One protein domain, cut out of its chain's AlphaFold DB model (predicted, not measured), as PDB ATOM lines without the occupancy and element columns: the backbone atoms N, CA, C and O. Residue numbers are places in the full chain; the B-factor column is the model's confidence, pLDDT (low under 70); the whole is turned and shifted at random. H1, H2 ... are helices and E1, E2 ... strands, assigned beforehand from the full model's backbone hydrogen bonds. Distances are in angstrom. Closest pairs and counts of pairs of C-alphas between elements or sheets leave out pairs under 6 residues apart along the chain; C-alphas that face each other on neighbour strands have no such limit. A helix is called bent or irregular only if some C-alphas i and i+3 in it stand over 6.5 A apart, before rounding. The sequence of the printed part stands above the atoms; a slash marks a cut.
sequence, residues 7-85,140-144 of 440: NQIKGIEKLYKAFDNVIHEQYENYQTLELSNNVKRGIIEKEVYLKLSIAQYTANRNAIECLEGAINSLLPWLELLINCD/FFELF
ATOM      1  N   ASN A   7     111.217 286.426 172.845       83.50
ATOM      2  CA  ASN A   7     111.059 286.189 174.285       83.50
ATOM      3  C   ASN A   7     110.052 287.138 174.959       83.50
ATOM      4  O   ASN A   7     109.675 286.915 176.104       83.50
ATOM      5  N   GLN A   8     109.625 288.202 174.276       85.56
ATOM      6  CA  GLN A   8     108.606 289.136 174.770       85.56
ATOM      7  C   GLN A   8     107.184 288.753 174.331       85.56
ATOM      8  O   GLN A   8     106.224 289.418 174.718       85.56
ATOM      9  N   ILE A   9     107.041 287.700 173.524       89.62
ATOM     10  CA  ILE A   9     105.764 287.269 172.961       89.62
ATOM     11  C   ILE A   9     104.997 286.435 173.984       89.62
ATOM     12  O   ILE A   9     105.504 285.447 174.523       89.62
ATOM     13  N   LYS A  10     103.738 286.801 174.242       90.00
ATOM     14  CA  LYS A  10     102.903 286.071 175.200       90.00
ATOM     15  C   LYS A  10     102.717 284.615 174.776       90.00
ATOM     16  O   LYS A  10     102.385 284.312 173.636       90.00
ATOM     17  N   GLY A  11     102.904 283.706 175.732       87.19
ATOM     18  CA  GLY A  11     102.699 282.270 175.533       87.19
ATOM     19  C   GLY A  11     103.904 281.509 174.973       87.19
ATOM     20  O   GLY A  11     103.888 280.280 175.039       87.19
ATOM     21  N   ILE A  12     104.967 282.190 174.520       92.19
ATOM     22  CA  ILE A  12     106.155 281.538 173.943       92.19
ATOM     23  C   ILE A  12     106.860 280.598 174.933       92.19
ATOM     24  O   ILE A  12     107.326 279.525 174.557       92.19
ATOM     25  N   GLU A  13     106.852 280.941 176.225       92.94
ATOM     26  CA  GLU A  13     107.446 280.127 177.292       92.94
ATOM     27  C   GLU A  13     106.863 278.711 177.357       92.94
ATOM     28  O   GLU A  13     107.557 277.768 177.729       92.94
ATOM     29  N   LYS A  14     105.585 278.540 176.995       93.00
ATOM     30  CA  LYS A  14     104.949 277.216 176.964       93.00
ATOM     31  C   LYS A  14     105.494 276.359 175.823       93.00
ATOM     32  O   LYS A  14     105.594 275.151 175.993       93.00
ATOM     33  N   LEU A  15     105.878 276.976 174.704       93.88
ATOM     34  CA  LEU A  15     106.497 276.277 173.578       93.88
ATOM     35  C   LEU A  15     107.939 275.878 173.911       93.88
ATOM     36  O   LEU A  15     108.308 274.737 173.669       93.88
ATOM     37  N   TYR A  16     108.710 276.757 174.567       93.06
ATOM     38  CA  TYR A  16     110.062 276.427 175.052       93.06
ATOM     39  C   TYR A  16     110.086 275.305 176.097       93.06
ATOM     40  O   TYR A  16     111.088 274.618 176.241       93.06
ATOM     41  N   LYS A  17     108.993 275.114 176.846       93.75
ATOM     42  CA  LYS A  17     108.848 273.977 177.768       93.75
ATOM     43  C   LYS A  17     108.519 272.663 177.056       93.75
ATOM     44  O   LYS A  17     108.731 271.610 177.646       93.75
ATOM     45  N   ALA A  18     107.956 272.731 175.852       91.56
ATOM     46  CA  ALA A  18     107.476 271.577 175.097       91.56
ATOM     47  C   ALA A  18     108.468 271.083 174.033       91.56
ATOM     48  O   ALA A  18     108.449 269.900 173.709       91.56
ATOM     49  N   PHE A  19     109.308 271.970 173.493       93.12
ATOM     50  CA  PHE A  19     110.233 271.658 172.405       93.12
ATOM     51  C   PHE A  19     111.660 272.093 172.724       93.12
ATOM     52  O   PHE A  19     111.865 273.165 173.297       93.12
ATOM     53  N   ASP A  20     112.644 271.312 172.274       91.38
ATOM     54  CA  ASP A  20     114.064 271.648 172.451       91.38
ATOM     55  C   ASP A  20     114.442 272.931 171.705       91.38
ATOM     56  O   ASP A  20     115.247 273.732 172.183       91.38
ATOM     57  N   ASN A  21     113.863 273.129 170.516       91.50
ATOM     58  CA  ASN A  21     114.126 274.283 169.674       91.50
ATOM     59  C   ASN A  21     112.814 274.944 169.237       91.50
ATOM     60  O   ASN A  21     111.991 274.342 168.538       91.50
ATOM     61  N   VAL A  22     112.681 276.226 169.579       93.19
ATOM     62  CA  VAL A  22     111.657 277.136 169.057       93.19
ATOM     63  C   VAL A  22     112.371 278.221 168.261       93.19
ATOM     64  O   VAL A  22     113.013 279.103 168.837       93.19
ATOM     65  N   ILE A  23     112.310 278.115 166.935       92.25
ATOM     66  CA  ILE A  23     113.047 278.987 166.017       92.25
ATOM     67  C   ILE A  23     112.079 279.996 165.410       92.25
ATOM     68  O   ILE A  23     111.025 279.627 164.890       92.25
ATOM     69  N   HIS A  24     112.456 281.271 165.466       93.12
ATOM     70  CA  HIS A  24     111.724 282.366 164.844       93.12
ATOM     71  C   HIS A  24     112.624 283.128 163.887       93.12
ATOM     72  O   HIS A  24     113.707 283.578 164.256       93.12
ATOM     73  N   GLU A  25     112.152 283.275 162.654       91.75
ATOM     74  CA  GLU A  25     112.865 283.987 161.596       91.75
ATOM     75  C   GLU A  25     111.948 285.028 160.971       91.75
ATOM     76  O   GLU A  25     110.757 284.783 160.767       91.75
ATOM     77  N   GLN A  26     112.507 286.185 160.630       89.38
ATOM     78  CA  GLN A  26     111.772 287.281 160.010       89.38
ATOM     79  C   GLN A  26     112.211 287.473 158.562       89.38
ATOM     80  O   GLN A  26     113.399 287.592 158.273       89.38
ATOM     81  N   TYR A  27     111.227 287.557 157.675       87.12
ATOM     82  CA  TYR A  27     111.370 287.817 156.246       87.12
ATOM     83  C   TYR A  27     110.677 289.133 155.886       87.12
ATOM     84  O   TYR A  27     110.036 289.739 156.728       87.12
ATOM     85  N   GLU A  28     110.755 289.593 154.641       81.81
ATOM     86  CA  GLU A  28     110.161 290.882 154.252       81.81
ATOM     87  C   GLU A  28     108.633 290.945 154.467       81.81
ATOM     88  O   GLU A  28     108.126 291.909 155.029       81.81
ATOM     89  N   ASN A  29     107.908 289.887 154.088       78.62
ATOM     90  CA  ASN A  29     106.434 289.873 154.105       78.62
ATOM     91  C   ASN A  29     105.835 288.950 155.175       78.62
ATOM     92  O   ASN A  29     104.652 289.031 155.506       78.62
ATOM     93  N   TYR A  30     106.654 288.064 155.735       86.88
ATOM     94  CA  TYR A  30     106.223 287.081 156.719       86.88
ATOM     95  C   TYR A  30     107.296 286.824 157.774       86.88
ATOM     96  O   TYR A  30     108.412 287.339 157.726       86.88
ATOM     97  N   GLN A  31     106.939 286.033 158.764       90.56
ATOM     98  CA  GLN A  31     107.825 285.473 159.764       90.56
ATOM     99  C   GLN A  31     107.517 283.983 159.887       90.56
ATOM    100  O   GLN A  31     106.424 283.540 159.529       90.56
ATOM    101  N   THR A  32     108.476 283.200 160.356       92.75
ATOM    102  CA  THR A  32     108.267 281.771 160.589       92.75
ATOM    103  C   THR A  32     108.399 281.434 162.056       92.75
ATOM    104  O   THR A  32     109.178 282.064 162.767       92.75
ATOM    105  N   LEU A  33     107.613 280.456 162.495       93.88
ATOM    106  CA  LEU A  33     107.729 279.833 163.806       93.88
ATOM    107  C   LEU A  33     107.876 278.327 163.595       93.88
ATOM    108  O   LEU A  33     106.967 277.687 163.065       93.88
ATOM    109  N   GLU A  34     109.021 277.778 163.981       93.88
ATOM    110  CA  GLU A  34     109.343 276.360 163.849       93.88
ATOM    111  C   GLU A  34     109.517 275.719 165.229       93.88
ATOM    112  O   GLU A  34     110.243 276.238 166.078       93.88
ATOM    113  N   LEU A  35     108.846 274.586 165.431       93.88
ATOM    114  CA  LEU A  35     108.837 273.795 166.660       93.88
ATOM    115  C   LEU A  35     109.455 272.434 166.372       93.88
ATOM    116  O   LEU A  35     109.016 271.723 165.462       93.88
ATOM    117  N   SER A  36     110.508 272.092 167.107       91.88
ATOM    118  CA  SER A  36     111.331 270.931 166.773       91.88
ATOM    119  C   SER A  36     112.138 270.408 167.952       91.88
ATOM    120  O   SER A  36     112.548 271.178 168.820       91.88
ATOM    121  N   ASN A  37     112.424 269.108 167.923       91.31
ATOM    122  CA  ASN A  37     113.215 268.415 168.934       91.31
ATOM    123  C   ASN A  37     114.526 267.894 168.349       91.31
ATOM    124  O   ASN A  37     114.611 267.541 167.169       91.31
ATOM    125  N   ASN A  38     115.555 267.857 169.188       88.88
ATOM    126  CA  ASN A  38     116.833 267.260 168.847       88.88
ATOM    127  C   ASN A  38     116.698 265.742 168.969       88.88
ATOM    128  O   ASN A  38     116.355 265.210 170.024       88.88
ATOM    129  N   VAL A  39     117.013 265.025 167.898       85.56
ATOM    130  CA  VAL A  39     116.986 263.559 167.884       85.56
ATOM    131  C   VAL A  39     118.363 263.037 167.508       85.56
ATOM    132  O   VAL A  39     119.095 263.662 166.754       85.56
ATOM    133  N   LYS A  40     118.753 261.881 168.050       73.81
ATOM    134  CA  LYS A  40     119.992 261.189 167.665       73.81
ATOM    135  C   LYS A  40     119.649 259.844 167.039       73.81
ATOM    136  O   LYS A  40     119.888 258.793 167.630       73.81
ATOM    137  N   ARG A  41     119.030 259.881 165.854       74.25
ATOM    138  CA  ARG A  41     118.647 258.685 165.083       74.25
ATOM    139  C   ARG A  41     119.495 258.604 163.812       74.25
ATOM    140  O   ARG A  41     119.095 259.055 162.742       74.25
ATOM    141  N   GLY A  42     120.690 258.024 163.936       76.69
ATOM    142  CA  GLY A  42     121.637 257.911 162.824       76.69
ATOM    143  C   GLY A  42     122.126 259.285 162.359       76.69
ATOM    144  O   GLY A  42     122.755 259.996 163.134       76.69
ATOM    145  N   ILE A  43     121.827 259.642 161.107       76.56
ATOM    146  CA  ILE A  43     122.162 260.944 160.497       76.56
ATOM    147  C   ILE A  43     121.102 262.032 160.738       76.56
ATOM    148  O   ILE A  43     121.296 263.173 160.328       76.56
ATOM    149  N   ILE A  44     119.959 261.687 161.337       73.50
ATOM    150  CA  ILE A  44     118.888 262.646 161.618       73.50
ATOM    151  C   ILE A  44     119.179 263.287 162.972       73.50
ATOM    152  O   ILE A  44     119.147 262.601 163.997       73.50
ATOM    153  N   GLU A  45     119.449 264.592 162.952       80.81
ATOM    154  CA  GLU A  45     119.787 265.396 164.136       80.81
ATOM    155  C   GLU A  45     118.576 266.141 164.718       80.81
ATOM    156  O   GLU A  45     118.588 266.572 165.872       80.81
ATOM    157  N   LYS A  46     117.513 266.303 163.921       85.25
ATOM    158  CA  LYS A  46     116.375 267.161 164.251       85.25
ATOM    159  C   LYS A  46     115.074 266.638 163.653       85.25
ATOM    160  O   LYS A  46     115.029 266.267 162.482       85.25
ATOM    161  N   GLU A  47     114.015 266.671 164.453       85.81
ATOM    162  CA  GLU A  47     112.647 266.338 164.056       85.81
ATOM    163  C   GLU A  47     111.778 267.594 164.161       85.81
ATOM    164  O   GLU A  47     111.700 268.225 165.217       85.81
ATOM    165  N   VAL A  48     111.170 268.002 163.045       87.81
ATOM    166  CA  VAL A  48     110.332 269.206 162.968       87.81
ATOM    167  C   VAL A  48     108.870 268.797 163.082       87.81
ATOM    168  O   VAL A  48     108.354 268.120 162.199       87.81
ATOM    169  N   TYR A  49     108.211 269.248 164.148       88.56
ATOM    170  CA  TYR A  49     106.811 268.925 164.441       88.56
ATOM    171  C   TYR A  49     105.864 269.885 163.723       88.56
ATOM    172  O   TYR A  49     104.840 269.482 163.176       88.56
ATOM    173  N   LEU A  50     106.207 271.177 163.709       90.62
ATOM    174  CA  LEU A  50     105.383 272.204 163.085       90.62
ATOM    175  C   LEU A  50     106.244 273.364 162.593       90.62
ATOM    176  O   LEU A  50     107.100 273.861 163.321       90.62
ATOM    177  N   LYS A  51     105.967 273.840 161.378       91.44
ATOM    178  CA  LYS A  51     106.525 275.084 160.841       91.44
ATOM    179  C   LYS A  51     105.402 275.951 160.292       91.44
ATOM    180  O   LYS A  51     104.727 275.562 159.343       91.44
ATOM    181  N   LEU A  52     105.203 277.118 160.897       90.88
ATOM    182  CA  LEU A  52     104.163 278.071 160.521       90.88
ATOM    183  C   LEU A  52     104.762 279.243 159.757       90.88
ATOM    184  O   LEU A  52     105.757 279.821 160.188       90.88
ATOM    185  N   SER A  53     104.109 279.628 158.665       89.44
ATOM    186  CA  SER A  53     104.318 280.912 157.998       89.44
ATOM    187  C   SER A  53     103.258 281.893 158.494       89.44
ATOM    188  O   SER A  53     102.061 281.648 158.357       89.44
ATOM    189  N   ILE A  54     103.701 282.990 159.101       88.50
ATOM    190  CA  ILE A  54     102.861 283.965 159.803       88.50
ATOM    191  C   ILE A  54     103.058 285.327 159.140       88.50
ATOM    192  O   ILE A  54     104.187 285.717 158.854       88.50
ATOM    193  N   ALA A  55     101.984 286.067 158.887       84.56
ATOM    194  CA  ALA A  55     102.069 287.379 158.260       84.56
ATOM    195  C   ALA A  55     102.866 288.357 159.144       84.56
ATOM    196  O   ALA A  55     102.786 288.314 160.377       84.56
ATOM    197  N   GLN A  56     103.649 289.244 158.524       81.06
ATOM    198  CA  GLN A  56     104.254 290.355 159.264       81.06
ATOM    199  C   GLN A  56     103.249 291.460 159.557       81.06
ATOM    200  O   GLN A  56     103.310 292.092 160.604       81.06
ATOM    201  N   TYR A  57     102.321 291.700 158.641       75.94
ATOM    202  CA  TYR A  57     101.311 292.729 158.794       75.94
ATOM    203  C   TYR A  57     100.010 292.232 158.189       75.94
ATOM    204  O   TYR A  57     100.002 291.494 157.205       75.94
ATOM    205  N   THR A  58      98.913 292.654 158.797       69.94
ATOM    206  CA  THR A  58      97.580 292.552 158.204       69.94
ATOM    207  C   THR A  58      96.953 293.936 158.193       69.94
ATOM    208  O   THR A  58      97.494 294.839 158.832       69.94
ATOM    209  N   ALA A  59      95.803 294.104 157.532       66.38
ATOM    210  CA  ALA A  59      95.129 295.404 157.399       66.38
ATOM    211  C   ALA A  59      95.072 296.236 158.702       66.38
ATOM    212  O   ALA A  59      95.206 297.452 158.643       66.38
ATOM    213  N   ASN A  60      94.926 295.590 159.869       72.62
ATOM    214  CA  ASN A  60      94.806 296.263 161.169       72.62
ATOM    215  C   ASN A  60      95.727 295.705 162.270       72.62
ATOM    216  O   ASN A  60      95.506 296.013 163.439       72.62
ATOM    217  N   ARG A  61      96.704 294.844 161.949       80.88
ATOM    218  CA  ARG A  61      97.544 294.193 162.976       80.88
ATOM    219  C   ARG A  61      99.014 294.167 162.605       80.88
ATOM    220  O   ARG A  61      99.366 293.971 161.441       80.88
ATOM    221  N   ASN A  62      99.862 294.318 163.615       85.94
ATOM    222  CA  ASN A  62     101.312 294.274 163.486       85.94
ATOM    223  C   ASN A  62     101.875 292.847 163.644       85.94
ATOM    224  O   ASN A  62     101.169 291.893 163.976       85.94
ATOM    225  N   ALA A  63     103.182 292.711 163.425       85.81
ATOM    226  CA  ALA A  63     103.872 291.425 163.434       85.81
ATOM    227  C   ALA A  63     103.834 290.703 164.791       85.81
ATOM    228  O   ALA A  63     103.763 289.474 164.820       85.81
ATOM    229  N   ILE A  64     103.860 291.440 165.905       90.19
ATOM    230  CA  ILE A  64     103.766 290.862 167.253       90.19
ATOM    231  C   ILE A  64     102.369 290.282 167.457       90.19
ATOM    232  O   ILE A  64     102.242 289.132 167.863       90.19
ATOM    233  N   GLU A  65     101.333 291.045 167.106       89.38
ATOM    234  CA  GLU A  65      99.944 290.600 167.230       89.38
ATOM    235  C   GLU A  65      99.691 289.341 166.395       89.38
ATOM    236  O   GLU A  65      99.076 288.402 166.890       89.38
ATOM    237  N   CYS A  66     100.217 289.269 165.167       88.38
ATOM    238  CA  CYS A  66     100.106 288.071 164.325       88.38
ATOM    239  C   CYS A  66     100.773 286.844 164.952       88.38
ATOM    240  O   CYS A  66     100.190 285.759 164.953       88.38
ATOM    241  N   LEU A  67     101.962 287.016 165.530       90.88
ATOM    242  CA  LEU A  67     102.675 285.932 166.195       90.88
ATOM    243  C   LEU A  67     101.964 285.475 167.481       90.88
ATOM    244  O   LEU A  67     101.809 284.275 167.698       90.88
ATOM    245  N   GLU A  68     101.464 286.410 168.297       92.19
ATOM    246  CA  GLU A  68     100.635 286.093 169.470       92.19
ATOM    247  C   GLU A  68      99.344 285.371 169.067       92.19
ATOM    248  O   GLU A  68      98.945 284.408 169.719       92.19
ATOM    249  N   GLY A  69      98.711 285.791 167.968       89.69
ATOM    250  CA  GLY A  69      97.553 285.118 167.386       89.69
ATOM    251  C   GLY A  69      97.845 283.660 167.047       89.69
ATOM    252  O   GLY A  69      97.108 282.773 167.481       89.69
ATOM    253  N   ALA A  70      98.948 283.403 166.340       91.06
ATOM    254  CA  ALA A  70      99.371 282.052 165.976       91.06
ATOM    255  C   ALA A  70      99.628 281.171 167.205       91.06
ATOM    256  O   ALA A  70      99.113 280.055 167.289       91.06
ATOM    257  N   ILE A  71     100.359 281.693 168.194       92.75
ATOM    258  CA  ILE A  71     100.670 280.965 169.430       92.75
ATOM    259  C   ILE A  71      99.391 280.670 170.217       92.75
ATOM    260  O   ILE A  71      99.160 279.524 170.592       92.75
ATOM    261  N   ASN A  72      98.517 281.657 170.416       90.81
ATOM    262  CA  ASN A  72      97.261 281.462 171.147       90.81
ATOM    263  C   ASN A  72      96.343 280.432 170.476       90.81
ATOM    264  O   ASN A  72      95.642 279.705 171.174       90.81
ATOM    265  N   SER A  73      96.383 280.339 169.145       88.81
ATOM    266  CA  SER A  73      95.629 279.338 168.376       88.81
ATOM    267  C   SER A  73      96.207 277.929 168.532       88.81
ATOM    268  O   SER A  73      95.476 276.945 168.485       88.81
ATOM    269  N   LEU A  74      97.526 277.831 168.710       91.50
ATOM    270  CA  LEU A  74      98.253 276.571 168.843       91.50
ATOM    271  C   LEU A  74      98.153 275.976 170.255       91.50
ATOM    272  O   LEU A  74      98.006 274.766 170.412       91.50
ATOM    273  N   LEU A  75      98.255 276.818 171.288       91.31
ATOM    274  CA  LEU A  75      98.411 276.383 172.681       91.31
ATOM    275  C   LEU A  75      97.341 275.398 173.196       91.31
ATOM    276  O   LEU A  75      97.733 274.484 173.926       91.31
ATOM    277  N   PRO A  76      96.039 275.514 172.857       88.94
ATOM    278  CA  PRO A  76      95.029 274.546 173.298       88.94
ATOM    279  C   PRO A  76      95.310 273.110 172.827       88.94
ATOM    280  O   PRO A  76      94.954 272.145 173.509       88.94
ATOM    281  N   TRP A  77      96.001 272.972 171.694       90.19
ATOM    282  CA  TRP A  77      96.245 271.709 170.994       90.19
ATOM    283  C   TRP A  77      97.684 271.208 171.136       90.19
ATOM    284  O   TRP A  77      98.027 270.173 170.574       90.19
ATOM    285  N   LEU A  78      98.523 271.922 171.891       91.31
ATOM    286  CA  LEU A  78      99.955 271.647 172.031       91.31
ATOM    287  C   LEU A  78     100.251 270.199 172.451       91.31
ATOM    288  O   LEU A  78     101.167 269.581 171.927       91.31
ATOM    289  N   GLU A  79      99.447 269.646 173.356       88.62
ATOM    290  CA  GLU A  79      99.570 268.257 173.817       88.62
ATOM    291  C   GLU A  79      99.375 267.238 172.683       88.62
ATOM    292  O   GLU A  79     100.154 266.300 172.561       88.62
ATOM    293  N   LEU A  80      98.391 267.459 171.803       87.69
ATOM    294  CA  LEU A  80      98.161 266.595 170.640       87.69
ATOM    295  C   LEU A  80      99.287 266.703 169.610       87.69
ATOM    296  O   LEU A  80      99.543 265.743 168.891       87.69
ATOM    297  N   LEU A  81      99.930 267.871 169.507       89.06
ATOM    298  CA  LEU A  81     101.079 268.050 168.623       89.06
ATOM    299  C   LEU A  81     102.288 267.260 169.126       89.06
ATOM    300  O   LEU A  81     102.951 266.613 168.329       89.06
ATOM    301  N   ILE A  82     102.570 267.311 170.430       87.19
ATOM    302  CA  ILE A  82     103.696 266.587 171.041       87.19
ATOM    303  C   ILE A  82     103.489 265.074 170.914       87.19
ATOM    304  O   ILE A  82     104.421 264.351 170.576       87.19
ATOM    305  N   ASN A  83     102.256 264.611 171.123       83.06
ATOM    306  CA  ASN A  83     101.906 263.192 171.105       83.06
ATOM    307  C   ASN A  83     101.375 262.735 169.735       83.06
ATOM    308  O   ASN A  83     100.655 261.744 169.654       83.06
ATOM    309  N   CYS A  84     101.693 263.443 168.642       73.62
ATOM    310  CA  CYS A  84     101.102 263.161 167.328       73.62
ATOM    311  C   CYS A  84     101.426 261.754 166.792       73.62
ATOM    312  O   CYS A  84     100.650 261.204 166.006       73.62
ATOM    313  N   ASP A  85     102.547 261.180 167.237       61.84
ATOM    314  CA  ASP A  85     103.022 259.840 166.874       61.84
ATOM    315  C   ASP A  85     102.551 258.742 167.840       61.84
ATOM    316  O   ASP A  85     102.576 257.552 167.501       61.84
ATOM    317  N   PHE A 140      95.472 266.435 165.985       85.75
ATOM    318  CA  PHE A 140      96.010 267.797 165.959       85.75
ATOM    319  C   PHE A 140      95.645 268.566 164.678       85.75
ATOM    320  O   PHE A 140      95.077 269.647 164.767       85.75
ATOM    321  N   PHE A 141      95.908 268.009 163.489       83.62
ATOM    322  CA  PHE A 141      95.657 268.698 162.212       83.62
ATOM    323  C   PHE A 141      94.172 268.812 161.831       83.62
ATOM    324  O   PHE A 141      93.838 269.555 160.913       83.62
ATOM    325  N   GLU A 142      93.284 268.095 162.522       83.69
ATOM    326  CA  GLU A 142      91.835 268.254 162.363       83.69
ATOM    327  C   GLU A 142      91.323 269.424 163.211       83.69
ATOM    328  O   GLU A 142      90.393 270.106 162.798       83.69
ATOM    329  N   LEU A 143      91.949 269.710 164.357       84.19
ATOM    330  CA  LEU A 143      91.577 270.816 165.252       84.19
ATOM    331  C   LEU A 143      92.329 272.117 164.940       84.19
ATOM    332  O   LEU A 143      91.764 273.209 165.004       84.19
ATOM    333  N   PHE A 144      93.608 272.015 164.587       85.12
ATOM    334  CA  PHE A 144      94.463 273.143 164.246       85.12
ATOM    335  C   PHE A 144      94.519 273.326 162.725       85.12
ATOM    336  O   PHE A 144      95.415 272.817 162.049       85.12
TER     337      PHE A 144
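This is residues 7 to 85 and 140 to 144 of the 440 residues of an uncharacterized protein of Malaciobacter mytili LMG 24559 (UniProt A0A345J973). A twisted sheet of three antiparallel strands, drawn out by the long hairpin of E2 and E3, has two helices, H1 and the longer H2, over one face, while its other face is bare. The short H3 packs on H2 near its last residues, away from the sheet. The printed part has 84 residues, with three named helices and three named strands in the order H1 E1 E2 E3 H2 H3; the sheet's order is E1, E2, E3, and the class is mixed, helices and strands. The whole is compact, with a radius of gyration of the C-alphas of 13.6 A, yet elongated in outline, spanning 45 by 26 by 24 A.

Find C-alpha 30 at (106.223, 287.081, 156.719); from there E2, residues 30 to 41, runs 32.1 A. Beside it look for E3, residues 44 to 55, 30.1 A long, which bends by 57 degrees at residue 49, and E1, residues 21 to 26, 16.4 A. H1, residues 12 to 18, begins at C-alpha 12 at (106.155, 281.538, 173.943) and covers 10.1 A. H2, residues 63 to 82, covers 26.0 A; it is irregular, with C-alphas 76 and 79 7.8 A apart and a kink of 67 degrees near residue 76. H3, residues 140 to 143, 5.4 A, ends at C-alpha 143 at (91.577, 270.816, 165.252).

E1, E2 and E3 form a meander, each strand the antiparallel neighbour of the one before, with E1 and E3 as edge strands. In the hairpin E1 and E2, at 152 degrees, N 23 and O 34 are within hydrogen-bond range at 2.9 A. In the hairpin E2 and E3, at 167 degrees, look at N 31 and O 54, 2.8 A, and N 47 and O 37, 2.9 A. H1 and H2 lie on the same face, giving two layers, helices over one face of a sheet. H2 has a height over the sheet of 9.4 A, over E2 and E3, slantwise to the strands at 39 degrees to E3 on the local plane; its closest C-alphas to E3 are Cys 66 and Ala 55, 6.4 A. H1 is over E1, at a height over the sheet of 9.3 A, along the strands at 14 degrees to E1 on the local plane. H1 and H2 only just touch, with 3 pairs of C-alphas within 8 A, the closest being Ile 12 and Ile 71 at 7.1 A; they run the same way at a shallow tilt of 21 degrees. H3 is not on the sheet; residues 77 to 81 of H2 alone touch it, the closest C-alphas being Leu 80 and Phe 140, 5.3 A. Every O i to N i+4 pair of H1 is within hydrogen-bond range, against 12 of 16 in H2; H3 is too short for such a pair.

The two C-alphas farthest apart, Gly 42 and Asn 60, are 46.8 A apart. Residues 86 to 139 are not printed, and C-alphas 85 and 140 are 10.6 A apart across the cut. Of the links that are printed whole, E3 to H2 is short and the others are tight. Mean pLDDT of the printed part is 86.7; residues 58 to 59 and residue 85 are under 70.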